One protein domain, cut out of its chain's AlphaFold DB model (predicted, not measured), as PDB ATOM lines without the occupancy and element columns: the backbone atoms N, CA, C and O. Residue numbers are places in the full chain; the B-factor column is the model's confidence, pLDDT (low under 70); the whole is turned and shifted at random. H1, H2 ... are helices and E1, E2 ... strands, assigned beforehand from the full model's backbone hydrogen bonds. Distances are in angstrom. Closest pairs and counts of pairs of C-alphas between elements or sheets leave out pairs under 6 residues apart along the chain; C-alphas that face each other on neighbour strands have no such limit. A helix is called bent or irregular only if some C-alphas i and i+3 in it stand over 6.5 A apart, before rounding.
ATOM      1  N   ILE A  38      -1.603  14.281   6.505       57.88
ATOM      2  CA  ILE A  38      -2.898  14.357   7.152       57.88
ATOM      3  C   ILE A  38      -3.317  15.816   7.110       57.88
ATOM      4  O   ILE A  38      -2.904  16.625   7.941       57.88
ATOM      5  N   ILE A  39      -4.151  16.142   6.128       63.84
ATOM      6  CA  ILE A  39      -4.651  17.497   5.940       63.84
ATOM      7  C   ILE A  39      -5.949  17.621   6.731       63.84
ATOM      8  O   ILE A  39      -6.939  16.934   6.458       63.84
ATOM      9  N   GLN A  40      -5.947  18.488   7.742       54.50
ATOM     10  CA  GLN A  40      -7.186  18.916   8.381       54.50
ATOM     11  C   GLN A  40      -7.856  19.938   7.471       54.50
ATOM     12  O   GLN A  40      -7.278  20.981   7.181       54.50
ATOM     13  N   THR A  41      -9.064  19.638   7.008       60.94
ATOM     14  CA  THR A  41      -9.867  20.613   6.270       60.94
ATOM     15  C   THR A  41     -10.492  21.621   7.236       60.94
ATOM     16  O   THR A  41     -10.608  21.361   8.436       60.94
ATOM     17  N   GLU A  42     -10.931  22.772   6.720       55.12
ATOM     18  CA  GLU A  42     -11.584  23.828   7.515       55.12
ATOM     19  C   GLU A  42     -12.829  23.332   8.277       55.12
ATOM     20  O   GLU A  42     -13.158  23.844   9.347       55.12
ATOM     21  N   ASP A  43     -13.481  22.282   7.770       60.03
ATOM     22  CA  ASP A  43     -14.630  21.627   8.404       60.03
ATOM     23  C   ASP A  43     -14.245  20.709   9.585       60.03
ATOM     24  O   ASP A  43     -15.111  20.097  10.215       60.03
ATOM     25  N   GLY A  44     -12.950  20.579   9.891       54.22
ATOM     26  CA  GLY A  44     -12.421  19.651  10.893       54.22
ATOM     27  C   GLY A  44     -12.414  18.186  10.442       54.22
ATOM     28  O   GLY A  44     -12.074  17.303  11.236       54.22
ATOM     29  N   ASP A  45     -12.771  17.912   9.182       51.81
ATOM     30  CA  ASP A  45     -12.616  16.596   8.567       51.81
ATOM     31  C   ASP A  45     -11.121  16.345   8.313       51.81
ATOM     32  O   ASP A  45     -10.376  17.191   7.825       51.81
ATOM     33  N   THR A  46     -10.655  15.157   8.677       57.41
ATOM     34  CA  THR A  46      -9.264  14.757   8.462       57.41
ATOM     35  C   THR A  46      -9.170  13.988   7.151       57.41
ATOM     36  O   THR A  46      -9.646  12.854   7.070       57.41
ATOM     37  N   VAL A  47      -8.569  14.592   6.126       62.72
ATOM     38  CA  VAL A  47      -8.290  13.925   4.852       62.72
ATOM     39  C   VAL A  47      -6.902  13.308   4.946       62.72
ATOM     40  O   VAL A  47      -5.892  14.007   4.972       62.72
ATOM     41  N   VAL A  48      -6.863  11.980   5.029       63.88
ATOM     42  CA  VAL A  48      -5.611  11.225   4.946       63.88
ATOM     43  C   VAL A  48      -5.287  11.042   3.475       63.88
ATOM     44  O   VAL A  48      -6.049  10.406   2.743       63.88
ATOM     45  N   ILE A  49      -4.167  11.606   3.045       63.81
ATOM     46  CA  ILE A  49      -3.628  11.360   1.719       63.81
ATOM     47  C   ILE A  49      -2.579  10.274   1.881       63.81
ATOM     48  O   ILE A  49      -1.472  10.518   2.347       63.81
ATOM     49  N   ASP A  50      -2.976   9.052   1.537       66.12
ATOM     50  CA  ASP A  50      -2.022   7.966   1.352       66.12
ATOM     51  C   ASP A  50      -1.192   8.284   0.104       66.12
ATOM     52  O   ASP A  50      -1.743   8.417  -0.993       66.12
ATOM     53  N   ASP A  51       0.128   8.386   0.262       65.69
ATOM     54  CA  ASP A  51       1.079   8.449  -0.845       65.69
ATOM     55  C   ASP A  51       1.232   7.078  -1.516       65.69
ATOM     56  O   ASP A  51       2.339   6.661  -1.858       65.69
ATOM     57  N   THR A  52       0.152   6.341  -1.755       67.88
ATOM     58  CA  THR A  52       0.135   5.105  -2.546       67.88
ATOM     59  C   THR A  52      -0.841   5.273  -3.694       67.88
ATOM     60  O   THR A  52      -1.965   5.723  -3.505       67.88
ATOM     61  N   TYR A  53      -0.404   4.916  -4.902       76.81
ATOM     62  CA  TYR A  53      -1.320   4.863  -6.029       76.81
ATOM     63  C   TYR A  53      -2.205   3.627  -5.950       76.81
ATOM     64  O   TYR A  53      -1.734   2.519  -5.702       76.81
ATOM     65  N   GLU A  54      -3.480   3.816  -6.245       76.62
ATOM     66  CA  GLU A  54      -4.444   2.739  -6.393       76.62
ATOM     67  C   GLU A  54      -4.308   2.134  -7.798       76.62
ATOM     68  O   GLU A  54      -4.482   2.838  -8.792       76.62
ATOM     69  N   ASP A  55      -3.990   0.840  -7.894       75.31
ATOM     70  CA  ASP A  55      -3.877   0.069  -9.149       75.31
ATOM     71  C   ASP A  55      -2.864   0.596 -10.191       75.31
ATOM     72  O   ASP A  55      -2.863   0.150 -11.342       75.31
ATOM     73  N   VAL A  56      -1.970   1.519  -9.820       77.94
ATOM     74  CA  VAL A  56      -0.894   1.999 -10.702       77.94
ATOM     75  C   VAL A  56       0.447   1.534 -10.156       77.94
ATOM     76  O   VAL A  56       1.010   2.127  -9.238       77.94
ATOM     77  N   ASP A  57       0.977   0.478 -10.766       76.50
ATOM     78  CA  ASP A  57       2.332   0.002 -10.501       76.50
ATOM     79  C   ASP A  57       3.344   0.988 -11.098       76.50
ATOM     80  O   ASP A  57       3.478   1.087 -12.322       76.50
ATOM     81  N   VAL A  58       4.008   1.763 -10.241       82.06
ATOM     82  CA  VAL A  58       5.087   2.671 -10.638       82.06
ATOM     83  C   VAL A  58       6.418   1.976 -10.411       82.06
ATOM     84  O   VAL A  58       6.812   1.696  -9.278       82.06
ATOM     85  N   GLU A  59       7.142   1.755 -11.505       78.94
ATOM     86  CA  GLU A  59       8.469   1.159 -11.461       78.94
ATOM     87  C   GLU A  59       9.437   2.094 -10.721       78.94
ATOM     88  O   GLU A  59       9.746   3.184 -11.207       78.94
ATOM     89  N   GLN A  60       9.912   1.657  -9.550       77.81
ATOM     90  CA  GLN A  60      10.955   2.372  -8.816       77.81
ATOM     91  C   GLN A  60      12.244   2.455  -9.638       77.81
ATOM     92  O   GLN A  60      12.692   1.464 -10.219       77.81
ATOM     93  N   VAL A  61      12.827   3.649  -9.706       79.81
ATOM     94  CA  VAL A  61      14.035   3.916 -10.492       79.81
ATOM     95  C   VAL A  61      15.265   3.798  -9.595       79.81
ATOM     96  O   VAL A  61      15.634   4.744  -8.905       79.81
ATOM     97  N   ASP A  62      15.922   2.639  -9.649       73.81
ATOM     98  CA  ASP A  62      17.106   2.354  -8.823       73.81
ATOM     99  C   ASP A  62      18.395   2.966  -9.390       73.81
ATOM    100  O   ASP A  62      19.269   3.423  -8.655       73.81
ATOM    101  N   GLU A  63      18.519   2.993 -10.719       83.31
ATOM    102  CA  GLU A  63      19.691   3.514 -11.419       83.31
ATOM    103  C   GLU A  63      19.296   4.599 -12.415       83.31
ATOM    104  O   GLU A  63      18.326   4.470 -13.168       83.31
ATOM    105  N   ILE A  64      20.101   5.663 -12.468       88.38
ATOM    106  CA  ILE A  64      19.934   6.734 -13.448       88.38
ATOM    107  C   ILE A  64      20.190   6.149 -14.841       88.38
ATOM    108  O   ILE A  64      21.321   5.751 -15.147       88.38
ATOM    109  N   PRO A  65      19.186   6.125 -15.735       86.81
ATOM    110  CA  PRO A  65      19.384   5.565 -17.057       86.81
ATOM    111  C   PRO A  65      20.420   6.386 -17.829       86.81
ATOM    112  O   PRO A  65      20.432   7.620 -17.787       86.81
ATOM    113  N   THR A  66      21.267   5.708 -18.603       91.62
ATOM    114  CA  THR A  66      22.211   6.384 -19.507       91.62
ATOM    115  C   THR A  66      21.469   7.275 -20.513       91.62
ATOM    116  O   THR A  66      20.286   7.069 -20.783       91.62
ATOM    117  N   GLY A  67      22.149   8.247 -21.136       90.19
ATOM    118  CA  GLY A  67      21.511   9.149 -22.112       90.19
ATOM    119  C   GLY A  67      20.768   8.413 -23.242       90.19
ATOM    120  O   GLY A  67      19.652   8.789 -23.604       90.19
ATOM    121  N   LEU A  68      21.337   7.304 -23.736       91.81
ATOM    122  CA  LEU A  68      20.672   6.416 -24.696       91.81
ATOM    123  C   LEU A  68      19.502   5.646 -24.066       91.81
ATOM    124  O   LEU A  68      18.470   5.475 -24.712       91.81
ATOM    125  N   GLY A  69      19.632   5.219 -22.808       92.75
ATOM    126  CA  GLY A  69      18.551   4.593 -22.045       92.75
ATOM    127  C   GLY A  69      17.337   5.513 -21.881       92.75
ATOM    128  O   GLY A  69      16.214   5.100 -22.160       92.75
ATOM    129  N   LEU A  70      17.549   6.787 -21.537       93.12
ATOM    130  CA  LEU A  70      16.478   7.789 -21.427       93.12
ATOM    131  C   LEU A  70      15.757   8.017 -22.757       93.12
ATOM    132  O   LEU A  70      14.535   8.202 -22.772       93.12
ATOM    133  N   TRP A  71      16.511   8.016 -23.862       94.25
ATOM    134  CA  TRP A  71      15.956   8.133 -25.208       94.25
ATOM    135  C   TRP A  71      15.074   6.928 -25.550       94.25
ATOM    136  O   TRP A  71      13.914   7.113 -25.923       94.25
ATOM    137  N   TRP A  72      15.573   5.705 -25.337       95.00
ATOM    138  CA  TRP A  72      14.803   4.476 -25.552       95.00
ATOM    139  C   TRP A  72      13.555   4.406 -24.673       95.00
ATOM    140  O   TRP A  72      12.488   4.040 -25.171       95.00
ATOM    141  N   ARG A  73      13.648   4.827 -23.403       93.19
ATOM    142  CA  ARG A  73      12.490   4.936 -22.504       93.19
ATOM    143  C   ARG A  73      11.434   5.865 -23.103       93.19
ATOM    144  O   ARG A  73      10.288   5.467 -23.255       93.19
ATOM    145  N   GLY A  74      11.842   7.043 -23.582       93.31
ATOM    146  CA  GLY A  74      10.931   8.004 -24.217       93.31
ATOM    147  C   GLY A  74      10.282   7.510 -25.518       93.31
ATOM    148  O   GLY A  74       9.182   7.951 -25.860       93.31
ATOM    149  N   VAL A  75      10.934   6.606 -26.258       95.12
ATOM    150  CA  VAL A  75      10.332   5.930 -27.422       95.12
ATOM    151  C   VAL A  75       9.314   4.886 -26.964       95.12
ATOM    152  O   VAL A  75       8.188   4.888 -27.459       95.12
ATOM    153  N   LYS A  76       9.676   4.030 -25.998       94.44
ATOM    154  CA  LYS A  76       8.786   3.002 -25.435       94.44
ATOM    155  C   LYS A  76       7.524   3.624 -24.834       94.44
ATOM    156  O   LYS A  76       6.435   3.133 -25.105       94.44
ATOM    157  N   GLU A  77       7.667   4.718 -24.091       94.75
ATOM    158  CA  GLU A  77       6.556   5.488 -23.518       94.75
ATOM    159  C   GLU A  77       5.603   5.988 -24.607       94.75
ATOM    160  O   GLU A  77       4.404   5.725 -24.548       94.75
ATOM    161  N   ARG A  78       6.134   6.650 -25.646       95.69
ATOM    162  CA  ARG A  78       5.323   7.146 -26.768       95.69
ATOM    163  C   ARG A  78       4.580   6.021 -27.472       95.69
ATOM    164  O   ARG A  78       3.381   6.140 -27.682       95.69
ATOM    165  N   VAL A  79       5.266   4.925 -27.787       95.19
ATOM    166  CA  VAL A  79       4.646   3.743 -28.395       95.19
ATOM    167  C   VAL A  79       3.541   3.204 -27.481       95.19
ATOM    168  O   VAL A  79       2.407   3.051 -27.927       95.19
ATOM    169  N   ALA A  80       3.820   2.991 -26.195       94.00
ATOM    170  CA  ALA A  80       2.836   2.480 -25.246       94.00
ATOM    171  C   ALA A  80       1.582   3.368 -25.173       94.00
ATOM    172  O   ALA A  80       0.472   2.849 -25.264       94.00
ATOM    173  N   VAL A  81       1.739   4.690 -25.084       96.00
ATOM    174  CA  VAL A  81       0.618   5.645 -25.064       96.00
ATOM    175  C   VAL A  81      -0.138   5.642 -26.396       96.00
ATOM    176  O   VAL A  81      -1.363   5.551 -26.400       96.00
ATOM    177  N   THR A  82       0.558   5.707 -27.535       95.25
ATOM    178  CA  THR A  82      -0.071   5.764 -28.867       95.25
ATOM    179  C   THR A  82      -0.888   4.512 -29.183       95.25
ATOM    180  O   THR A  82      -1.964   4.627 -29.761       95.25
ATOM    181  N   PHE A  83      -0.412   3.330 -28.782       95.81
ATOM    182  CA  PHE A  83      -1.122   2.064 -28.996       95.81
ATOM    183  C   PHE A  83      -2.183   1.756 -27.925       95.81
ATOM    184  O   PHE A  83      -2.812   0.701 -27.983       95.81
ATOM    185  N   THR A  84      -2.411   2.657 -26.966       94.75
ATOM    186  CA  THR A  84      -3.497   2.532 -25.984       94.75
ATOM    187  C   THR A  84      -4.732   3.266 -26.502       94.75
ATOM    188  O   THR A  84      -4.687   4.472 -26.746       94.75
ATOM    189  N   PHE A  85      -5.830   2.543 -26.718       96.06
ATOM    190  CA  PHE A  85      -7.066   3.118 -27.267       96.06
ATOM    191  C   PHE A  85      -8.041   3.572 -26.182       96.06
ATOM    192  O   PHE A  85      -8.745   4.555 -26.391       96.06
ATOM    193  N   ASP A  86      -8.039   2.899 -25.032       95.38
ATOM    194  CA  ASP A  86      -8.825   3.287 -23.863       95.38
ATOM    195  C   ASP A  86      -8.299   4.625 -23.295       95.38
ATOM    196  O   ASP A  86      -7.101   4.730 -22.998       95.38
ATOM    197  N   PRO A  87      -9.145   5.668 -23.183       95.25
ATOM    198  CA  PRO A  87      -8.728   6.971 -22.679       95.25
ATOM    199  C   PRO A  87      -8.328   6.940 -21.196       95.25
ATOM    200  O   PRO A  87      -7.392   7.652 -20.828       95.25
ATOM    201  N   VAL A  88      -8.963   6.095 -20.373       95.31
ATOM    202  CA  VAL A  88      -8.640   5.959 -18.943       95.31
ATOM    203  C   VAL A  88      -7.288   5.264 -18.788       95.31
ATOM    204  O   VAL A  88      -6.389   5.787 -18.135       95.31
ATOM    205  N   GLU A  89      -7.079   4.143 -19.487       95.00
ATOM    206  CA  GLU A  89      -5.790   3.425 -19.477       95.00
ATOM    207  C   GLU A  89      -4.642   4.294 -20.008       95.00
ATOM    208  O   GLU A  89      -3.500   4.219 -19.549       95.00
ATOM    209  N   LYS A  90      -4.932   5.132 -21.007       96.19
ATOM    210  CA  LYS A  90      -3.957   6.072 -21.554       96.19
ATOM    211  C   LYS A  90      -3.530   7.095 -20.505       96.19
ATOM    212  O   LYS A  90      -2.330   7.343 -20.383       96.19
ATOM    213  N   ALA A  91      -4.484   7.649 -19.762       95.69
ATOM    214  CA  ALA A  91      -4.219   8.591 -18.686       95.69
ATOM    215  C   ALA A  91      -3.440   7.934 -17.530       95.69
ATOM    216  O   ALA A  91      -2.439   8.488 -17.088       95.69
ATOM    217  N   GLU A  92      -3.798   6.713 -17.121       94.50
ATOM    218  CA  GLU A  92      -3.042   5.939 -16.120       94.50
ATOM    219  C   GLU A  92      -1.585   5.700 -16.553       94.50
ATOM    220  O   GLU A  92      -0.657   5.868 -15.762       94.50
ATOM    221  N   LYS A  93      -1.351   5.359 -17.829       95.94
ATOM    222  CA  LYS A  93       0.011   5.190 -18.367       95.94
ATOM    223  C   LYS A  93       0.791   6.497 -18.390       95.94
ATOM    224  O   LYS A  93       1.973   6.493 -18.056       95.94
ATOM    225  N   GLU A  94       0.168   7.593 -18.817       96.44
ATOM    226  CA  GLU A  94       0.812   8.909 -18.816       96.44
ATOM    227  C   GLU A  94       1.151   9.355 -17.385       96.44
ATOM    228  O   GLU A  94       2.273   9.808 -17.163       96.44
ATOM    229  N   LEU A  95       0.255   9.126 -16.419       95.69
ATOM    230  CA  LEU A  95       0.479   9.374 -14.994       95.69
ATOM    231  C   LEU A  95       1.639   8.535 -14.442       95.69
ATOM    232  O   LEU A  95       2.552   9.080 -13.824       95.69
ATOM    233  N   ARG A  96       1.662   7.228 -14.727       95.06
ATOM    234  CA  ARG A  96       2.767   6.345 -14.330       95.06
ATOM    235  C   ARG A  96       4.103   6.842 -14.876       95.06
ATOM    236  O   ARG A  96       5.072   6.965 -14.134       95.06
ATOM    237  N   PHE A  97       4.158   7.158 -16.170       96.25
ATOM    238  CA  PHE A  97       5.378   7.674 -16.786       96.25
ATOM    239  C   PHE A  97       5.777   9.040 -16.223       96.25
ATOM    240  O   PHE A  97       6.969   9.327 -16.134       96.25
ATOM    241  N   ALA A  98       4.816   9.880 -15.828       95.88
ATOM    242  CA  ALA A  98       5.111  11.139 -15.160       95.88
ATOM    243  C   ALA A  98       5.837  10.888 -13.834       95.88
ATOM    244  O   ALA A  98       6.850  11.538 -13.570       95.88
ATOM    245  N   GLU A  99       5.377   9.920 -13.046       94.56
ATOM    246  CA  GLU A  99       6.008   9.584 -11.774       94.56
ATOM    247  C   GLU A  99       7.389   8.944 -11.956       94.56
ATOM    248  O   GLU A  99       8.352   9.374 -11.325       94.56
ATOM    249  N   GLU A 100       7.541   7.995 -12.883       93.44
ATOM    250  CA  GLU A 100       8.852   7.412 -13.208       93.44
ATOM    251  C   GLU A 100       9.872   8.507 -13.575       93.44
ATOM    252  O   GLU A 100      11.035   8.466 -13.173       93.44
ATOM    253  N   ARG A 101       9.443   9.535 -14.322       95.56
ATOM    254  CA  ARG A 101      10.295  10.677 -14.687       95.56
ATOM    255  C   ARG A 101      10.667  11.541 -13.483       95.56
ATOM    256  O   ARG A 101      11.786  12.051 -13.466       95.56
ATOM    257  N   ARG A 102       9.789  11.680 -12.486       94.62
ATOM    258  CA  ARG A 102      10.108  12.384 -11.232       94.62
ATOM    259  C   ARG A 102      11.112  11.623 -10.387       94.62
ATOM    260  O   ARG A 102      12.038  12.235  -9.883       94.62
ATOM    261  N   GLN A 103      10.996  10.303 -10.313       92.81
ATOM    262  CA  GLN A 103      11.986   9.492  -9.603       92.81
ATOM    263  C   GLN A 103      13.358   9.548 -10.287       92.81
ATOM    264  O   GLN A 103      14.382   9.687  -9.624       92.81
ATOM    265  N   ILE A 104      13.399   9.528 -11.630       93.19
ATOM    266  CA  ILE A 104      14.650   9.781 -12.366       93.19
ATOM    267  C   ILE A 104      15.188  11.181 -12.031       93.19
ATOM    268  O   ILE A 104      16.390  11.328 -11.834       93.19
ATOM    269  N   PHE A 105      14.325  12.202 -11.999       94.00
ATOM    270  CA  PHE A 105      14.706  13.569 -11.639       94.00
ATOM    271  C   PHE A 105      15.322  13.635 -10.239       94.00
ATOM    272  O   PHE A 105      16.422  14.163 -10.111       94.00
ATOM    273  N   GLU A 106      14.666  13.055  -9.235       91.44
ATOM    274  CA  GLU A 106      15.139  12.992  -7.850       91.44
ATOM    275  C   GLU A 106      16.540  12.374  -7.783       91.44
ATOM    276  O   GLU A 106      17.490  13.038  -7.368       91.44
ATOM    277  N   LYS A 107      16.721  11.175  -8.349       90.31
ATOM    278  CA  LYS A 107      18.028  10.496  -8.392       90.31
ATOM    279  C   LYS A 107      19.098  11.286  -9.140       90.31
ATOM    280  O   LYS A 107      20.265  11.306  -8.740       90.31
ATOM    281  N   MET A 108      18.729  11.932 -10.247       91.06
ATOM    282  CA  MET A 108      19.656  12.797 -10.974       91.06
ATOM    283  C   MET A 108      20.064  14.001 -10.130       91.06
ATOM    284  O   MET A 108      21.247  14.305 -10.106       91.06
ATOM    285  N   MET A 109      19.135  14.656  -9.435       89.00
ATOM    286  CA  MET A 109      19.425  15.826  -8.603       89.00
ATOM    287  C   MET A 109      20.288  15.482  -7.390       89.00
ATOM    288  O   MET A 109      21.239  16.214  -7.117       89.00
ATOM    289  N   GLU A 110      20.036  14.343  -6.736       87.12
ATOM    290  CA  GLU A 110      20.858  13.821  -5.630       87.12
ATOM    291  C   GLU A 110      22.337  13.645  -6.027       87.12
ATOM    292  O   GLU A 110      23.232  13.783  -5.197       87.12
ATOM    293  N   SER A 111      22.612  13.352  -7.303       85.25
ATOM    294  CA  SER A 111      23.957  13.041  -7.818       85.25
ATOM    295  C   SER A 111      24.502  14.057  -8.835       85.25
ATOM    296  O   SER A 111      25.564  13.846  -9.428       85.25
ATOM    297  N   ALA A 112      23.790  15.160  -9.087       85.12
ATOM    298  CA  ALA A 112      24.126  16.093 -10.159       85.12
ATOM    299  C   ALA A 112      25.259  17.048  -9.765       85.12
ATOM    300  O   ALA A 112      25.016  18.140  -9.262       85.12
ATOM    301  N   ASP A 113      26.505  16.710 -10.089       85.50
ATOM    302  CA  ASP A 113      27.645  17.609  -9.840       85.50
ATOM    303  C   ASP A 113      27.859  18.679 -10.920       85.50
ATOM    304  O   ASP A 113      28.500  19.702 -10.676       85.50
ATOM    305  N   THR A 114      27.313  18.473 -12.119       87.75
ATOM    306  CA  THR A 114      27.548  19.334 -13.288       87.75
ATOM    307  C   THR A 114      26.279  20.044 -13.746       87.75
ATOM    308  O   THR A 114      25.181  19.500 -13.630       87.75
ATOM    309  N   ASP A 115      26.422  21.237 -14.335       87.19
ATOM    310  CA  ASP A 115      25.288  21.985 -14.905       87.19
ATOM    311  C   ASP A 115      24.562  21.166 -15.993       87.19
ATOM    312  O   ASP A 115      23.341  21.200 -16.106       87.19
ATOM    313  N   GLU A 116      25.292  20.340 -16.753       88.88
ATOM    314  CA  GLU A 116      24.701  19.439 -17.753       88.88
ATOM    315  C   GLU A 116      23.885  18.298 -17.118       88.88
ATOM    316  O   GLU A 116      22.884  17.856 -17.685       88.88
ATOM    317  N   ALA A 117      24.300  17.769 -15.963       88.44
ATOM    318  CA  ALA A 117      23.493  16.795 -15.228       88.44
ATOM    319  C   ALA A 117      22.204  17.442 -14.700       88.44
ATOM    320  O   ALA A 117      21.138  16.845 -14.844       88.44
ATOM    321  N   ARG A 118      22.282  18.686 -14.207       86.06
ATOM    322  CA  ARG A 118      21.121  19.457 -13.733       86.06
ATOM    323  C   ARG A 118      20.126  19.756 -14.846       86.06
ATOM    324  O   ARG A 118      18.972  19.365 -14.740       86.06
ATOM    325  N   ALA A 119      20.588  20.291 -15.976       89.88
ATOM    326  CA  ALA A 119      19.724  20.536 -17.134       89.88
ATOM    327  C   ALA A 119      19.027  19.252 -17.627       89.88
ATOM    328  O   ALA A 119      17.885  19.275 -18.091       89.88
ATOM    329  N   ARG A 120      19.697  18.095 -17.514       92.69
ATOM    330  CA  ARG A 120      19.090  16.793 -17.835       92.69
ATOM    331  C   ARG A 120      18.047  16.354 -16.812       92.69
ATOM    332  O   ARG A 120      17.048  15.770 -17.237       92.69
ATOM    333  N   ALA A 121      18.278  16.621 -15.529       92.25
ATOM    334  CA  ALA A 121      17.330  16.374 -14.450       92.25
ATOM    335  C   ALA A 121      16.081  17.248 -14.628       92.25
ATOM    336  O   ALA A 121      14.976  16.718 -14.732       92.25
ATOM    337  N   GLU A 122      16.250  18.560 -14.789       90.81
ATOM    338  CA  GLU A 122      15.166  19.514 -15.058       90.81
ATOM    339  C   GLU A 122      14.331  19.093 -16.269       90.81
ATOM    340  O   GLU A 122      13.103  19.063 -16.215       90.81
ATOM    341  N   ALA A 123      14.986  18.647 -17.345       92.75
ATOM    342  CA  ALA A 123      14.286  18.122 -18.509       92.75
ATOM    343  C   ALA A 123      13.436  16.871 -18.201       92.75
ATOM    344  O   ALA A 123      12.468  16.624 -18.924       92.75
ATOM    345  N   GLN A 124      13.768  16.061 -17.184       95.31
ATOM    346  CA  GLN A 124      12.891  14.973 -16.725       95.31
ATOM    347  C   GLN A 124      11.669  15.512 -15.985       95.31
ATOM    348  O   GLN A 124      10.560  15.074 -16.295       95.31
ATOM    349  N   LEU A 125      11.849  16.482 -15.085       93.06
ATOM    350  CA  LEU A 125      10.743  17.117 -14.367       93.06
ATOM    351  C   LEU A 125       9.772  17.799 -15.341       93.06
ATOM    352  O   LEU A 125       8.590  17.474 -15.346       93.06
ATOM    353  N   THR A 126      10.268  18.612 -16.278       91.19
ATOM    354  CA  THR A 126       9.424  19.251 -17.306       91.19
ATOM    355  C   THR A 126       8.680  18.225 -18.167       91.19
ATOM    356  O   THR A 126       7.551  18.448 -18.600       91.19
ATOM    357  N   ARG A 127       9.292  17.071 -18.466       94.62
ATOM    358  CA  ARG A 127       8.605  15.998 -19.207       94.62
ATOM    359  C   ARG A 127       7.523  15.326 -18.370       94.62
ATOM    360  O   ARG A 127       6.500  14.956 -18.942       94.62
ATOM    361  N   SER A 128       7.754  15.164 -17.068       95.19
ATOM    362  CA  SER A 128       6.744  14.694 -16.120       95.19
ATOM    363  C   SER A 128       5.548  15.646 -16.081       95.19
ATOM    364  O   SER A 128       4.412  15.213 -16.254       95.19
ATOM    365  N   GLU A 129       5.798  16.951 -15.979       91.88
ATOM    366  CA  GLU A 129       4.751  17.978 -15.985       91.88
ATOM    367  C   GLU A 129       3.936  17.942 -17.280       91.88
ATOM    368  O   GLU A 129       2.715  17.844 -17.230       91.88
ATOM    369  N   LYS A 130       4.590  17.846 -18.444       93.31
ATOM    370  CA  LYS A 130       3.907  17.680 -19.743       93.31
ATOM    371  C   LYS A 130       3.112  16.378 -19.883       93.31
ATOM    372  O   LYS A 130       2.261  16.258 -20.769       93.31
ATOM    373  N   LEU A 131       3.446  15.336 -19.122       95.44
ATOM    374  CA  LEU A 131       2.644  14.112 -19.067       95.44
ATOM    375  C   LEU A 131       1.389  14.349 -18.220       95.44
ATOM    376  O   LEU A 131       0.303  14.031 -18.692       95.44
ATOM    377  N   MET A 132       1.526  14.988 -17.054       93.94
ATOM    378  CA  MET A 132       0.393  15.385 -16.206       93.94
ATOM    379  C   MET A 132      -0.563  16.346 -16.922       93.94
ATOM    380  O   MET A 132      -1.766  16.112 -16.946       93.94
ATOM    381  N   GLU A 133      -0.032  17.355 -17.615       91.81
ATOM    382  CA  GLU A 133      -0.815  18.262 -18.465       91.81
ATOM    383  C   GLU A 133      -1.690  17.503 -19.463       91.81
ATOM    384  O   GLU A 133      -2.843  17.862 -19.680       91.81
ATOM    385  N   ARG A 134      -1.159  16.437 -20.075       94.31
ATOM    386  CA  ARG A 134      -1.902  15.623 -21.047       94.31
ATOM    387  C   ARG A 134      -2.952  14.732 -20.402       94.31
ATOM    388  O   ARG A 134      -4.024  14.585 -20.992       94.31
ATOM    389  N   VAL A 135      -2.653  14.158 -19.235       93.25
ATOM    390  CA  VAL A 135      -3.623  13.395 -18.435       93.25
ATOM    391  C   VAL A 135      -4.856  14.256 -18.184       93.25
ATOM    392  O   VAL A 135      -5.983  13.818 -18.403       93.25
ATOM    393  N   GLU A 136      -4.637  15.511 -17.817       87.94
ATOM    394  CA  GLU A 136      -5.705  16.423 -17.432       87.94
ATOM    395  C   GLU A 136      -6.376  17.123 -18.608       87.94
ATOM    396  O   GLU A 136      -7.594  17.275 -18.612       87.94
ATOM    397  N   ALA A 137      -5.635  17.481 -19.657       89.44
ATOM    398  CA  ALA A 137      -6.224  18.027 -20.881       89.44
ATOM    399  C   ALA A 137      -7.196  17.040 -21.549       89.44
ATOM    400  O   ALA A 137      -8.074  17.444 -22.303       89.44
ATOM    401  N   ARG A 138      -7.052  15.736 -21.276       89.94
ATOM    402  CA  ARG A 138      -7.953  14.678 -21.760       89.94
ATOM    403  C   ARG A 138      -9.032  14.292 -20.759       89.94
ATOM    404  O   ARG A 138      -9.700  13.279 -20.961       89.94
ATOM    405  N   ARG A 139      -9.208  15.078 -19.696       87.69
ATOM    406  CA  ARG A 139     -10.128  14.771 -18.605       87.69
ATOM    407  C   ARG A 139     -11.542  14.497 -19.055       87.69
ATOM    408  O   ARG A 139     -12.104  13.479 -18.668       87.69
ATOM    409  N   GLU A 140     -12.082  15.365 -19.893       86.00
ATOM    410  CA  GLU A 140     -13.429  15.212 -20.446       86.00
ATOM    411  C   GLU A 140     -13.583  13.844 -21.127       86.00
ATOM    412  O   GLU A 140     -14.514  13.101 -20.838       86.00
ATOM    413  N   THR A 141     -12.580  13.427 -21.908       88.31
ATOM    414  CA  THR A 141     -12.606  12.165 -22.660       88.31
ATOM    415  C   THR A 141     -12.636  10.917 -21.779       88.31
ATOM    416  O   THR A 141     -13.263   9.930 -22.154       88.31
ATOM    417  N   TRP A 142     -11.932  10.907 -20.642       88.62
ATOM    418  CA  TRP A 142     -11.950   9.750 -19.739       88.62
ATOM    419  C   TRP A 142     -13.006   9.854 -18.640       88.62
ATOM    420  O   TRP A 142     -13.402   8.824 -18.113       88.62
ATOM    421  N   THR A 143     -13.512  11.048 -18.321       84.94
ATOM    422  CA  THR A 143     -14.603  11.219 -17.341       84.94
ATOM    423  C   THR A 143     -15.949  10.776 -17.916       84.94
ATOM    424  O   THR A 143     -16.808  10.304 -17.182       84.94
ATOM    425  N   GLU A 144     -16.113  10.863 -19.238       84.69
ATOM    426  CA  GLU A 144     -17.267  10.322 -19.972       84.69
ATOM    427  C   GLU A 144     -17.214   8.794 -20.171       84.69
ATOM    428  O   GLU A 144     -18.145   8.216 -20.732       84.69
ATOM    429  N   ALA A 145     -16.140   8.121 -19.744       84.94
ATOM    430  CA  ALA A 145     -16.039   6.671 -19.853       84.94
ATOM    431  C   ALA A 145     -17.019   5.965 -18.895       84.94
ATOM    432  O   ALA A 145     -17.230   6.402 -17.766       84.94
ATOM    433  N   ASP A 146     -17.558   4.817 -19.316       81.62
ATOM    434  CA  ASP A 146     -18.584   4.074 -18.562       81.62
ATOM    435  C   ASP A 146     -18.095   3.511 -17.201       81.62
ATOM    436  O   ASP A 146     -18.907   3.071 -16.383       81.62
ATOM    437  N   ASP A 147     -16.783   3.498 -16.935       86.69
ATOM    438  CA  ASP A 147     -16.179   2.932 -15.719       86.69
ATOM    439  C   ASP A 147     -15.930   4.001 -14.643       86.69
ATOM    440  O   ASP A 147     -14.803   4.455 -14.422       86.69
ATOM    441  N   SER A 148     -16.999   4.391 -13.945       84.75
ATOM    442  CA  SER A 148     -16.944   5.431 -12.908       84.75
ATOM    443  C   SER A 148     -15.956   5.114 -11.783       84.75
ATOM    444  O   SER A 148     -15.281   6.013 -11.289       84.75
ATOM    445  N   ALA A 149     -15.824   3.839 -11.402       87.12
ATOM    446  CA  ALA A 149     -14.918   3.429 -10.336       87.12
ATOM    447  C   ALA A 149     -13.456   3.631 -10.742       87.12
ATOM    448  O   ALA A 149     -12.645   4.071  -9.934       87.12
ATOM    449  N   ARG A 150     -13.083   3.299 -11.982       89.56
ATOM    450  CA  ARG A 150     -11.709   3.499 -12.466       89.56
ATOM    451  C   ARG A 150     -11.369   4.974 -12.659       89.56
ATOM    452  O   ARG A 150     -10.265   5.395 -12.331       89.56
ATOM    453  N   VAL A 151     -12.335   5.763 -13.121       89.88
ATOM    454  CA  VAL A 151     -12.217   7.224 -13.226       89.88
ATOM    455  C   VAL A 151     -11.983   7.866 -11.857       89.88
ATOM    456  O   VAL A 151     -11.128   8.739 -11.716       89.88
ATOM    457  N   GLU A 152     -12.705   7.423 -10.830       87.19
ATOM    458  CA  GLU A 152     -12.517   7.876  -9.449       87.19
ATOM    459  C   GLU A 152     -11.099   7.566  -8.941       87.19
ATOM    460  O   GLU A 152     -10.408   8.474  -8.473       87.19
ATOM    461  N   ARG A 153     -10.610   6.333  -9.149       88.81
ATOM    462  CA  ARG A 153      -9.228   5.940  -8.803       88.81
ATOM    463  C   ARG A 153      -8.185   6.788  -9.519       88.81
ATOM    464  O   ARG A 153      -7.237   7.263  -8.899       88.81
ATOM    465  N   LEU A 154      -8.370   7.039 -10.815       91.31
ATOM    466  CA  LEU A 154      -7.474   7.903 -11.579       91.31
ATOM    467  C   LEU A 154      -7.445   9.332 -11.014       91.31
ATOM    468  O   LEU A 154      -6.360   9.885 -10.847       91.31
ATOM    469  N   ASN A 155      -8.601   9.918 -10.672       89.69
ATOM    470  CA  ASN A 155      -8.638  11.232 -10.022       89.69
ATOM    471  C   ASN A 155      -7.881  11.210  -8.682       89.69
ATOM    472  O   ASN A 155      -7.056  12.087  -8.436       89.69
ATOM    473  N   ASN A 156      -8.097  10.190  -7.845       87.06
ATOM    474  CA  ASN A 156      -7.371  10.020  -6.583       87.06
ATOM    475  C   ASN A 156      -5.854   9.922  -6.794       87.06
ATOM    476  O   ASN A 156      -5.078  10.550  -6.069       87.06
ATOM    477  N   ASN A 157      -5.423   9.196  -7.820       90.69
ATOM    478  CA  ASN A 157      -4.014   9.063  -8.164       90.69
ATOM    479  C   ASN A 157      -3.414  10.383  -8.674       90.69
ATOM    480  O   ASN A 157      -2.286  10.709  -8.320       90.69
ATOM    481  N   ILE A 158      -4.152  11.187  -9.446       91.12
ATOM    482  CA  ILE A 158      -3.710  12.532  -9.854       91.12
ATOM    483  C   ILE A 158      -3.481  13.410  -8.619       91.12
ATOM    484  O   ILE A 158      -2.434  14.041  -8.493       91.12
ATOM    485  N   VAL A 159      -4.409  13.397  -7.664       89.06
ATOM    486  CA  VAL A 159      -4.284  14.162  -6.414       89.06
ATOM    487  C   VAL A 159      -3.067  13.713  -5.604       89.06
ATOM    488  O   VAL A 159      -2.248  14.535  -5.199       89.06
ATOM    489  N   THR A 160      -2.897  12.400  -5.457       88.12
ATOM    490  CA  THR A 160      -1.734  11.786  -4.794       88.12
ATOM    491  C   THR A 160      -0.422  12.185  -5.476       88.12
ATOM    492  O   THR A 160       0.569  12.493  -4.825       88.12
ATOM    493  N   SER A 161      -0.421  12.253  -6.808       91.25
ATOM    494  CA  SER A 161       0.730  12.667  -7.613       91.25
ATOM    495  C   SER A 161       1.186  14.099  -7.315       91.25
ATOM    496  O   SER A 161       2.384  14.374  -7.368       91.25
ATOM    497  N   HIS A 162       0.269  15.014  -6.991       90.88
ATOM    498  CA  HIS A 162       0.634  16.379  -6.612       90.88
ATOM    499  C   HIS A 162       1.277  16.448  -5.225       90.88
ATOM    500  O   HIS A 162       2.295  17.122  -5.075       90.88
ATOM    501  N   VAL A 163       0.730  15.719  -4.250       89.31
ATOM    502  CA  VAL A 163       1.259  15.672  -2.876       89.31
ATOM    503  C   VAL A 163       2.652  15.057  -2.849       89.31
ATOM    504  O   VAL A 163       3.600  15.686  -2.384       89.31
ATOM    505  N   ARG A 164       2.829  13.903  -3.498       87.75
ATOM    506  CA  ARG A 164       4.145  13.266  -3.644       87.75
ATOM    507  C   ARG A 164       5.192  14.169  -4.276       87.75
ATOM    508  O   ARG A 164       6.364  14.101  -3.915       87.75
ATOM    509  N   ARG A 165       4.797  15.008  -5.236       92.00
ATOM    510  CA  ARG A 165       5.724  15.956  -5.855       92.00
ATOM    511  C   ARG A 165       6.166  17.035  -4.861       92.00
ATOM    512  O   ARG A 165       7.335  17.399  -4.880       92.00
ATOM    513  N   GLU A 166       5.285  17.519  -3.990       90.12
ATOM    514  CA  GLU A 166       5.692  18.435  -2.914       90.12
ATOM    515  C   GLU A 166       6.645  17.756  -1.926       90.12
ATOM    516  O   GLU A 166       7.668  18.344  -1.580       90.12
ATOM    517  N   HIS A 167       6.387  16.500  -1.552       86.12
ATOM    518  CA  HIS A 167       7.311  15.729  -0.717       86.12
ATOM    519  C   HIS A 167       8.660  15.481  -1.388       86.12
ATOM    520  O   HIS A 167       9.694  15.521  -0.727       86.12
ATOM    521  N   LEU A 168       8.673  15.256  -2.702       89.75
ATOM    522  CA  LEU A 168       9.911  15.174  -3.469       89.75
ATOM    523  C   LEU A 168      10.710  16.473  -3.347       89.75
ATOM    524  O   LEU A 168      11.919  16.417  -3.150       89.75
ATOM    525  N   PHE A 169      10.063  17.639  -3.432       91.38
ATOM    526  CA  PHE A 169      10.766  18.906  -3.236       91.38
ATOM    527  C   PHE A 169      11.257  19.087  -1.802       91.38
ATOM    528  O   PHE A 169      12.383  19.540  -1.624       91.38
ATOM    529  N   ASP A 170      10.471  18.688  -0.800       88.00
ATOM    530  CA  ASP A 170      10.905  18.717   0.599       88.00
ATOM    531  C   ASP A 170      12.170  17.846   0.795       88.00
ATOM    532  O   ASP A 170      13.159  18.322   1.346       88.00
ATOM    533  N   ARG A 171      12.213  16.626   0.234       85.50
ATOM    534  CA  ARG A 171      13.411  15.758   0.269       85.50
ATOM    535  C   ARG A 171      14.594  16.342  -0.497       85.50
ATOM    536  O   ARG A 171      15.734  16.258  -0.041       85.50
ATOM    537  N   LEU A 172      14.353  16.942  -1.662       86.62
ATOM    538  CA  LEU A 172      15.418  17.597  -2.419       86.62
ATOM    539  C   LEU A 172      16.012  18.775  -1.648       86.62
ATOM    540  O   LEU A 172      17.220  18.958  -1.694       86.62
ATOM    541  N   GLU A 173      15.206  19.542  -0.917       85.75
ATOM    542  CA  GLU A 173      15.707  20.631  -0.073       85.75
ATOM    543  C   GLU A 173      16.614  20.137   1.067       85.75
ATOM    544  O   GLU A 173      17.516  20.863   1.479       85.75
ATOM    545  N   GLU A 174      16.428  18.908   1.550       84.00
ATOM    546  CA  GLU A 174      17.279  18.305   2.587       84.00
ATOM    547  C   GLU A 174      18.602  17.755   2.033       84.00
ATOM    548  O   GLU A 174      19.638  17.816   2.697       84.00
ATOM    549  N   VAL A 175      18.577  17.193   0.820       81.81
ATOM    550  CA  VAL A 175      19.737  16.496   0.234       81.81
ATOM    551  C   VAL A 175      20.611  17.424  -0.613       81.81
ATOM    552  O   VAL A 175      21.825  17.225  -0.716       81.81
ATOM    553  N   VAL A 176      20.016  18.430  -1.252       80.88
ATOM    554  CA  VAL A 176      20.717  19.303  -2.195       80.88
ATOM    555  C   VAL A 176      21.550  20.353  -1.438       80.88
ATOM    556  O   VAL A 176      21.044  20.998  -0.522       80.88
ATOM    557  N   PRO A 177      22.822  20.585  -1.830       79.44
ATOM    558  CA  PRO A 177      23.661  21.620  -1.227       79.44
ATOM    559  C   PRO A 177      23.019  23.011  -1.252       79.44
ATOM    560  O   PRO A 177      22.338  23.372  -2.215       79.44
ATOM    561  N   THR A 178      23.305  23.826  -0.234       80.12
ATOM    562  CA  THR A 178      22.714  25.158  -0.042       80.12
ATOM    563  C   THR A 178      22.861  26.072  -1.260       80.12
ATOM    564  O   THR A 178      21.946  26.828  -1.580       80.12
ATOM    565  N   GLU A 179      23.973  25.972  -1.990       80.38
ATOM    566  CA  GLU A 179      24.238  26.766  -3.195       80.38
ATOM    567  C   GLU A 179      23.243  26.482  -4.329       80.38
ATOM    568  O   GLU A 179      23.103  27.292  -5.242       80.38
ATOM    569  N   ARG A 180      22.571  25.328  -4.287       81.25
ATOM    570  CA  ARG A 180      21.654  24.834  -5.323       81.25
ATOM    571  C   ARG A 180      20.188  24.849  -4.885       81.25
ATOM    572  O   ARG A 180      19.317  24.503  -5.679       81.25
ATOM    573  N   LEU A 181      19.896  25.264  -3.653       83.00
ATOM    574  CA  LEU A 181      18.520  25.339  -3.151       83.00
ATOM    575  C   LEU A 181      17.664  26.333  -3.941       83.00
ATOM    576  O   LEU A 181      16.470  26.105  -4.110       83.00
ATOM    577  N   GLU A 182      18.256  27.409  -4.460       85.56
ATOM    578  CA  GLU A 182      17.532  28.405  -5.260       85.56
ATOM    579  C   GLU A 182      16.950  27.799  -6.543       85.56
ATOM    580  O   GLU A 182      15.786  28.044  -6.857       85.56
ATOM    581  N   ASP A 183      17.702  26.934  -7.228       85.44
ATOM    582  CA  ASP A 183      17.225  26.246  -8.434       85.44
ATOM    583  C   ASP A 183      16.026  25.339  -8.105       85.44
ATOM    584  O   ASP A 183      15.000  25.371  -8.788       85.44
ATOM    585  N   VAL A 184      16.117  24.574  -7.009       88.69
ATOM    586  CA  VAL A 184      15.030  23.701  -6.530       88.69
ATOM    587  C   VAL A 184      13.781  24.518  -6.190       88.69
ATOM    588  O   VAL A 184      12.676  24.135  -6.573       88.69
ATOM    589  N   GLN A 185      13.943  25.670  -5.540       89.69
ATOM    590  CA  GLN A 185      12.842  26.567  -5.177       89.69
ATOM    591  C   GLN A 185      12.140  27.157  -6.407       89.69
ATOM    592  O   GLN A 185      10.912  27.214  -6.445       89.69
ATOM    593  N   VAL A 186      12.894  27.554  -7.436       89.75
ATOM    594  CA  VAL A 186      12.317  28.050  -8.696       89.75
ATOM    595  C   VAL A 186      11.530  26.950  -9.410       89.75
ATOM    596  O   VAL A 186      10.445  27.208  -9.935       89.75
ATOM    597  N   LEU A 187      12.050  25.718  -9.434       89.00
ATOM    598  CA  LEU A 187      11.329  24.571  -9.996       89.00
ATOM    599  C   LEU A 187      10.055  24.269  -9.205       89.00
ATOM    600  O   LEU A 187       9.007  24.038  -9.808       89.00
ATOM    601  N   ARG A 188      10.131  24.326  -7.872       93.19
ATOM    602  CA  ARG A 188       8.988  24.125  -6.983       93.19
ATOM    603  C   ARG A 188       7.878  25.134  -7.252       93.19
ATOM    604  O   ARG A 188       6.748  24.712  -7.474       93.19
ATOM    605  N   LEU A 189       8.190  26.430  -7.329       91.88
ATOM    606  CA  LEU A 189       7.190  27.462  -7.637       91.88
ATOM    607  C   LEU A 189       6.486  27.207  -8.968       91.88
ATOM    608  O   LEU A 189       5.258  27.201  -9.018       91.88
ATOM    609  N   LYS A 190       7.240  26.924 -10.037       89.62
ATOM    610  CA  LYS A 190       6.654  26.611 -11.353       89.62
ATOM    611  C   LYS A 190       5.720  25.403 -11.281       89.62
ATOM    612  O   LYS A 190       4.623  25.420 -11.840       89.62
ATOM    613  N   ALA A 191       6.134  24.358 -10.565       89.19
ATOM    614  CA  ALA A 191       5.334  23.157 -10.384       89.19
ATOM    615  C   ALA A 191       4.058  23.423  -9.558       89.19
ATOM    616  O   ALA A 191       2.993  22.867  -9.865       89.19
ATOM    617  N   GLN A 192       4.140  24.280  -8.535       91.69
ATOM    618  CA  GLN A 192       3.012  24.706  -7.703       91.69
ATOM    619  C   GLN A 192       2.021  25.565  -8.495       91.69
ATOM    620  O   GLN A 192       0.834  25.251  -8.496       91.69
ATOM    621  N   GLU A 193       2.489  26.563  -9.250       90.00
ATOM    622  CA  GLU A 193       1.657  27.380 -10.147       90.00
ATOM    623  C   GLU A 193       0.897  26.520 -11.151       90.00
ATOM    624  O   GLU A 193      -0.315  26.672 -11.331       90.00
ATOM    625  N   HIS A 194       1.604  25.570 -11.769       85.25
ATOM    626  CA  HIS A 194       0.979  24.629 -12.679       85.25
ATOM    627  C   HIS A 194      -0.139  23.868 -11.959       85.25
ATOM    628  O   HIS A 194      -1.267  23.821 -12.432       85.25
ATOM    629  N   SER A 195       0.123  23.376 -10.751       86.88
ATOM    630  CA  SER A 195      -0.851  22.587  -9.982       86.88
ATOM    631  C   SER A 195      -2.052  23.385  -9.518       86.88
ATOM    632  O   SER A 195      -3.157  22.862  -9.547       86.88
ATOM    633  N   GLN A 196      -1.874  24.650  -9.150       89.31
ATOM    634  CA  GLN A 196      -2.991  25.541  -8.844       89.31
ATOM    635  C   GLN A 196      -3.911  25.686 -10.058       89.31
ATOM    636  O   GLN A 196      -5.125  25.516  -9.937       89.31
ATOM    637  N   ALA A 197      -3.340  25.929 -11.244       86.06
ATOM    638  CA  ALA A 197      -4.116  26.029 -12.477       86.06
ATOM    639  C   ALA A 197      -4.858  24.721 -12.800       86.06
ATOM    640  O   ALA A 197      -6.002  24.751 -13.255       86.06
ATOM    641  N   LEU A 198      -4.225  23.578 -12.543       80.69
ATOM    642  CA  LEU A 198      -4.805  22.254 -12.737       80.69
ATOM    643  C   LEU A 198      -5.952  21.957 -11.759       80.69
ATOM    644  O   LEU A 198      -7.065  21.642 -12.182       80.69
ATOM    645  N   LEU A 199      -5.721  22.121 -10.455       82.38
ATOM    646  CA  LEU A 199      -6.726  21.879  -9.414       82.38
ATOM    647  C   LEU A 199      -7.932  22.811  -9.576       82.38
ATOM    648  O   LEU A 199      -9.069  22.398  -9.343       82.38
ATOM    649  N   GLU A 200      -7.714  24.037 -10.050       85.62
ATOM    650  CA  GLU A 200      -8.792  24.973 -10.360       85.62
ATOM    651  C   GLU A 200      -9.642  24.505 -11.553       85.62
ATOM    652  O   GLU A 200     -10.871  24.509 -11.469       85.62
ATOM    653  N   ARG A 201      -9.025  24.000 -12.633       82.00
ATOM    654  CA  ARG A 201      -9.776  23.358 -13.734       82.00
ATOM    655  C   ARG A 201     -10.567  22.160 -13.237       82.00
ATOM    656  O   ARG A 201     -11.698  21.938 -13.668       82.00
ATOM    657  N   VAL A 202      -9.989  21.388 -12.317       76.75
ATOM    658  CA  VAL A 202     -10.682  20.230 -11.772       76.75
ATOM    659  C   VAL A 202     -11.912  20.640 -10.964       76.75
ATOM    660  O   VAL A 202     -12.978  20.048 -11.155       76.75
ATOM    661  N   ARG A 203     -11.784  21.676 -10.129       79.00
ATOM    662  CA  ARG A 203     -12.887  22.285  -9.373       79.00
ATOM    663  C   ARG A 203     -14.001  22.791 -10.296       79.00
ATOM    664  O   ARG A 203     -15.176  22.608  -9.993       79.00
ATOM    665  N   GLN A 204     -13.642  23.378 -11.436       84.25
ATOM    666  CA  GLN A 204     -14.594  23.911 -12.420       84.25
ATOM    667  C   GLN A 204     -15.381  22.834 -13.181       84.25
ATOM    668  O   GLN A 204     -16.439  23.141 -13.724       84.25
ATOM    669  N   ALA A 205     -14.937  21.573 -13.176       75.50
ATOM    670  CA  ALA A 205     -15.645  20.476 -13.846       75.50
ATOM    671  C   ALA A 205     -16.981  20.075 -13.178       75.50
ATOM    672  O   ALA A 205     -17.670  19.179 -13.667       75.50
ATOM    673  N   GLY A 206     -17.365  20.730 -12.078       79.19
ATOM    674  CA  GLY A 206     -18.713  20.658 -11.515       79.19
ATOM    675  C   GLY A 206     -19.131  19.245 -11.104       79.19
ATOM    676  O   GLY A 206     -18.469  18.604 -10.289       79.19
ATOM    677  N   ASP A 207     -20.254  18.771 -11.643       78.50
ATOM    678  CA  ASP A 207     -20.912  17.516 -11.242       78.50
ATOM    679  C   ASP A 207     -20.210  16.246 -11.749       78.50
ATOM    680  O   ASP A 207     -20.552  15.144 -11.327       78.50
ATOM    681  N   ALA A 208     -19.216  16.378 -12.631       79.38
ATOM    682  CA  ALA A 208     -18.482  15.237 -13.180       79.38
ATOM    683  C   ALA A 208     -17.512  14.595 -12.165       79.38
ATOM    684  O   ALA A 208     -16.990  13.506 -12.398       79.38
ATOM    685  N   VAL A 209     -17.253  15.274 -11.044       80.00
ATOM    686  CA  VAL A 209     -16.308  14.845 -10.009       80.00
ATOM    687  C   VAL A 209     -17.079  14.422  -8.758       80.00
ATOM    688  O   VAL A 209     -17.873  15.221  -8.257       80.00
ATOM    689  N   PRO A 210     -16.844  13.216  -8.218       84.12
ATOM    690  CA  PRO A 210     -17.405  12.806  -6.933       84.12
ATOM    691  C   PRO A 210     -17.061  13.787  -5.794       84.12
ATOM    692  O   PRO A 210     -15.985  14.386  -5.774       84.12
ATOM    693  N   GLU A 211     -17.981  13.983  -4.843       84.94
ATOM    694  CA  GLU A 211     -17.829  14.966  -3.750       84.94
ATOM    695  C   GLU A 211     -16.650  14.667  -2.813       84.94
ATOM    696  O   GLU A 211     -15.985  15.572  -2.316       84.94
ATOM    697  N   ASP A 212     -16.360  13.394  -2.582       80.31
ATOM    698  CA  ASP A 212     -15.195  12.933  -1.830       80.31
ATOM    699  C   ASP A 212     -13.880  13.295  -2.534       80.31
ATOM    700  O   ASP A 212     -12.962  13.822  -1.902       80.31
ATOM    701  N   VAL A 213     -13.822  13.119  -3.857       82.62
ATOM    702  CA  VAL A 213     -12.686  13.555  -4.675       82.62
ATOM    703  C   VAL A 213     -12.552  15.079  -4.634       82.62
ATOM    704  O   VAL A 213     -11.443  15.581  -4.464       82.62
ATOM    705  N   LYS A 214     -13.656  15.838  -4.708       86.25
ATOM    706  CA  LYS A 214     -13.627  17.309  -4.572       86.25
ATOM    707  C   LYS A 214     -13.047  17.751  -3.232       86.25
ATOM    708  O   LYS A 214     -12.165  18.606  -3.220       86.25
ATOM    709  N   LYS A 215     -13.484  17.142  -2.122       85.50
ATOM    710  CA  LYS A 215     -12.932  17.418  -0.786       85.50
ATOM    711  C   LYS A 215     -11.429  17.160  -0.731       85.50
ATOM    712  O   LYS A 215     -10.688  17.973  -0.187       85.50
ATOM    713  N   ARG A 216     -10.965  16.049  -1.313       83.12
ATOM    714  CA  ARG A 216      -9.531  15.722  -1.364       83.12
ATOM    715  C   ARG A 216      -8.748  16.736  -2.200       83.12
ATOM    716  O   ARG A 216      -7.654  17.129  -1.820       83.12
ATOM    717  N   ILE A 217      -9.319  17.178  -3.316       86.44
ATOM    718  CA  ILE A 217      -8.729  18.192  -4.198       86.44
ATOM    719  C   ILE A 217      -8.626  19.542  -3.508       86.44
ATOM    720  O   ILE A 217      -7.604  20.205  -3.637       86.44
ATOM    721  N   GLU A 218      -9.651  19.936  -2.757       87.31
ATOM    722  CA  GLU A 218      -9.624  21.158  -1.959       87.31
ATOM    723  C   GLU A 218      -8.576  21.072  -0.849       87.31
ATOM    724  O   GLU A 218      -7.769  21.985  -0.722       87.31
ATOM    725  N   ALA A 219      -8.490  19.939  -0.146       86.06
ATOM    726  CA  ALA A 219      -7.442  19.701   0.845       86.06
ATOM    727  C   ALA A 219      -6.033  19.829   0.235       86.06
ATOM    728  O   ALA A 219      -5.190  20.546   0.769       86.06
ATOM    729  N   VAL A 220      -5.783  19.197  -0.919       86.75
ATOM    730  CA  VAL A 220      -4.490  19.309  -1.618       86.75
ATOM    731  C   VAL A 220      -4.228  20.714  -2.132       86.75
ATOM    732  O   VAL A 220      -3.088  21.166  -2.082       86.75
ATOM    733  N   LYS A 221      -5.256  21.423  -2.603       89.38
ATOM    734  CA  LYS A 221      -5.124  22.820  -3.016       89.38
ATOM    735  C   LYS A 221      -4.662  23.678  -1.842       89.38
ATOM    736  O   LYS A 221      -3.644  24.339  -1.977       89.38
ATOM    737  N   THR A 222      -5.343  23.601  -0.699       88.56
ATOM    738  CA  THR A 222      -4.951  24.324   0.519       88.56
ATOM    739  C   THR A 222      -3.519  23.990   0.924       88.56
ATOM    740  O   THR A 222      -2.731  24.893   1.170       88.56
ATOM    741  N   PHE A 223      -3.140  22.712   0.902       86.25
ATOM    742  CA  PHE A 223      -1.772  22.294   1.206       86.25
ATOM    743  C   PHE A 223      -0.726  22.890   0.249       86.25
ATOM    744  O   PHE A 223       0.310  23.386   0.691       86.25
ATOM    745  N   ILE A 224      -0.986  22.872  -1.062       88.50
ATOM    746  CA  ILE A 224      -0.088  23.477  -2.056       88.50
ATOM    747  C   ILE A 224      -0.025  24.996  -1.875       88.50
ATOM    748  O   ILE A 224       1.062  25.560  -1.964       88.50
ATOM    749  N   ASP A 225      -1.159  25.644  -1.603       89.00
ATOM    750  CA  ASP A 225      -1.248  27.089  -1.385       89.00
ATOM    751  C   ASP A 225      -0.436  27.501  -0.145       89.00
ATOM    752  O   ASP A 225       0.397  28.398  -0.242       89.00
ATOM    753  N   GLU A 226      -0.567  26.782   0.976       88.75
ATOM    754  CA  GLU A 226       0.229  26.999   2.194       88.75
ATOM    755  C   GLU A 226       1.737  26.812   1.949       88.75
ATOM    756  O   GLU A 226       2.570  27.574   2.447       88.75
ATOM    757  N   LYS A 227       2.119  25.786   1.176       88.06
ATOM    758  CA  LYS A 227       3.524  25.543   0.813       88.06
ATOM    759  C   LYS A 227       4.064  26.628  -0.118       88.06
ATOM    760  O   LYS A 227       5.242  26.968  -0.007       88.06
ATOM    761  N   LYS A 228       3.235  27.143  -1.026       91.50
ATOM    762  CA  LYS A 228       3.597  28.214  -1.955       91.50
ATOM    763  C   LYS A 228       3.760  29.547  -1.232       91.50
ATOM    764  O   LYS A 228       4.793  30.179  -1.403       91.50
ATOM    765  N   GLU A 229       2.809  29.930  -0.383       90.38
ATOM    766  CA  GLU A 229       2.883  31.160   0.419       90.38
ATOM    767  C   GLU A 229       4.135  31.154   1.306       90.38
ATOM    768  O   GLU A 229       4.921  32.095   1.279       90.38
ATOM    769  N   ALA A 230       4.412  30.038   1.993       87.81
ATOM    770  CA  ALA A 230       5.634  29.895   2.785       87.81
ATOM    771  C   ALA A 230       6.923  30.026   1.946       87.81
ATOM    772  O   ALA A 230       7.960  30.461   2.453       87.81
ATOM    773  N   LEU A 231       6.882  29.622   0.672       89.00
ATOM    774  CA  LEU A 231       8.007  29.745  -0.249       89.00
ATOM    775  C   LEU A 231       8.180  31.177  -0.767       89.00
ATOM    776  O   LEU A 231       9.313  31.650  -0.833       89.00
ATOM    777  N   GLU A 232       7.086  31.854  -1.111       90.38
ATOM    778  CA  GLU A 232       7.077  33.265  -1.513       90.38
ATOM    779  C   GLU A 232       7.575  34.151  -0.359       90.38
ATOM    780  O   GLU A 232       8.529  34.901  -0.546       90.38
ATOM    781  N   ASP A 233       7.068  33.953   0.862       89.44
ATOM    782  CA  ASP A 233       7.543  34.640   2.071       89.44
ATOM    783  C   ASP A 233       9.052  34.453   2.292       89.44
ATOM    784  O   ASP A 233       9.773  35.379   2.675       89.44
ATOM    785  N   PHE A 234       9.555  33.238   2.063       87.62
ATOM    786  CA  PHE A 234      10.981  32.945   2.167       87.62
ATOM    787  C   PHE A 234      11.796  33.695   1.102       87.62
ATOM    788  O   PHE A 234      12.875  34.208   1.409       87.62
ATOM    789  N   GLN A 235      11.296  33.775  -0.135       88.69
ATOM    790  CA  GLN A 235      11.944  34.528  -1.210       88.69
ATOM    791  C   GLN A 235      11.939  36.030  -0.930       88.69
ATOM    792  O   GLN A 235      12.990  36.656  -1.038       88.69
ATOM    793  N   ASP A 236      10.822  36.577  -0.461       90.94
ATOM    794  CA  ASP A 236      10.708  37.987  -0.094       90.94
ATOM    795  C   ASP A 236      11.671  38.350   1.043       90.94
ATOM    796  O   ASP A 236      12.365  39.367   0.977       90.94
ATOM    797  N   ARG A 237      11.798  37.500   2.072       87.00
ATOM    798  CA  ARG A 237      12.795  37.691   3.144       87.00
ATOM    799  C   ARG A 237      14.223  37.622   2.613       87.00
ATOM    800  O   ARG A 237      15.069  38.421   3.013       87.00
ATOM    801  N   LYS A 238      14.506  36.674   1.720       86.19
ATOM    802  CA  LYS A 238      15.817  36.521   1.080       86.19
ATOM    803  C   LYS A 238      16.175  37.748   0.241       86.19
ATOM    804  O   LYS A 238      17.307  38.230   0.319       86.19
ATOM    805  N   ASP A 239      15.232  38.275  -0.526       88.31
ATOM    806  CA  ASP A 239      15.438  39.467  -1.340       88.31
ATOM    807  C   ASP A 239      15.526  40.729  -0.476       88.31
ATOM    808  O   ASP A 239      16.416  41.546  -0.699       88.31
ATOM    809  N   ALA A 240      14.747  40.832   0.605       87.50
ATOM    810  CA  ALA A 240      14.913  41.883   1.607       87.50
ATOM    811  C   ALA A 240      16.311  41.848   2.248       87.50
ATOM    812  O   ALA A 240      16.940  42.893   2.393       87.50
ATOM    813  N   ILE A 241      16.857  40.662   2.553       83.75
ATOM    814  CA  ILE A 241      18.249  40.520   3.013       83.75
ATOM    815  C   ILE A 241      19.227  40.990   1.924       83.75
ATOM    816  O   ILE A 241      20.196  41.689   2.218       83.75
ATOM    817  N   ARG A 242      18.997  40.654   0.652       82.75
ATOM    818  CA  ARG A 242      19.856  41.125  -0.451       82.75
ATOM    819  C   ARG A 242      19.801  42.649  -0.624       82.75
ATOM    820  O   ARG A 242      20.834  43.255  -0.910       82.75
ATOM    821  N   GLU A 243      18.634  43.266  -0.452       84.69
ATOM    822  CA  GLU A 243      18.410  44.705  -0.638       84.69
ATOM    823  C   GLU A 243      18.830  45.552   0.570       84.69
ATOM    824  O   GLU A 243      19.593  46.507   0.414       84.69
ATOM    825  N   GLU A 244      18.382  45.202   1.779       79.38
ATOM    826  CA  GLU A 244      18.666  45.938   3.021       79.38
ATOM    827  C   GLU A 244      20.158  45.882   3.387       79.38
ATOM    828  O   GLU A 244      20.684  46.770   4.059       79.38
ATOM    829  N   PHE A 245      20.871  44.865   2.893       68.94
ATOM    830  CA  PHE A 245      22.272  44.614   3.215       68.94
ATOM    831  C   PHE A 245      23.218  44.731   2.012       68.94
ATOM    832  O   PHE A 245      24.278  44.095   1.978       68.94
ATOM    833  N   GLN A 246      22.897  45.599   1.045       70.94
ATOM    834  CA  GLN A 246      23.857  46.001   0.002       70.94
ATOM    835  C   GLN A 246      25.157  46.575   0.600       70.94
ATOM    836  O   GLN A 246      26.231  46.351   0.038       70.94
ATOM    837  N   ASP A 247      25.061  47.219   1.770       74.44
ATOM    838  CA  ASP A 247      26.172  47.848   2.498       74.44
ATOM    839  C   ASP A 247      26.906  46.922   3.497       74.44
ATOM    840  O   ASP A 247      27.938  47.322   4.041       74.44
ATOM    841  N   LEU A 248      26.407  45.703   3.762       72.56
ATOM    842  CA  LEU A 248      27.092  44.742   4.642       72.56
ATOM    843  C   LEU A 248      28.261  44.053   3.935       72.56
ATOM    844  O   LEU A 248      28.335  43.970   2.704       72.56
TER     845      LEU A 248
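What this domain is: This is residues 38 to 248 of the 421 residues of an uncharacterized protein of Candidatus Magasanikbacteria bacterium (UniProt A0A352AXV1). The model is a flat slab of long helices lying side by side: H2, H3, H5, H6 and H7 make an up-and-down bundle, each running against the one before it, with H1 added beside H2 at one edge and H7 at the opposite edge. A small strand hairpin, E1 and E2, covers parts of H5 and H7 on one face, and the far end of H7 sticks out with residues 236 to 248. The 211 printed residues hold two strands, antiparallel in the order E1 - E2, followed by seven named helices, H1 to H7; the class is mostly helix. The whole is compact, with a radius of gyration of the C-alphas of 18.4 A and spans of 66 by 50 by 24 A.

Where its parts are: Start at C-alpha 38, at (-2.898, 14.357, 7.152), where E1 covers residues 38 to 40; E2 follows at 46 to 50. H1 takes residues 67 to 82, 22.9 A long, and H2 residues 87 to 110, 34.8 A. H3 runs from 115 to 137, 32.3 A, and H4 covers 139 to 143. Find C-alpha 148 at (-16.944, 5.431, -12.908); from there H5 runs 40.5 A to residue 175. H6, residues 178 to 204, spans 39.3 A and is irregular: C-alphas 179 and 182 are 7.2 A apart. H7, residues 211 to 244, runs 48.3 A to C-alpha 244 at (18.666, 45.938, 3.021).

How they stand to each other: Look first at H2, the hub, which touches H1, H3, H4 and H5. It touches H3 at a shallow tilt of 19 degrees, opposite ways, the closest C-alphas being those of Ala 98 and Ser 128, 4.0 A apart. With residues 90 to 97 alone it touches H1, closest at Val 81 and Lys 90, C-alphas 5.8 A apart. H5 runs the same way as H2 at 8 degrees, a shallow tilt, closest at C-alphas Glu 110 and Val 175, 6.5 A. H6 touches H7, closest at C-alphas Gln 192 and Ile 224, 6.6 A, opposite ways at a tilt of 35.1 degrees, only just steep. In the hairpin of E1 and E2, N 39 and O 47 are 3.0 A apart, within hydrogen-bond range. The closest C-alphas of E1 and H7 are those of Ile 39 and Ala 219, 6.2 A. Every O i to N i+4 pair is within hydrogen-bond range in H1, H2, H3, H4, H5 and H7; in H6 it is 21 of 23.

The domain as a whole: The two C-alphas farthest apart, Asp 146 and Asp 247, are 66.1 A apart. The printed part has no cut, and its one long link is residues 51 to 66, between E2 and H1. Residues 38 to 52 and 245 are under 70 in pLDDT; the mean of the printed part is 86.1.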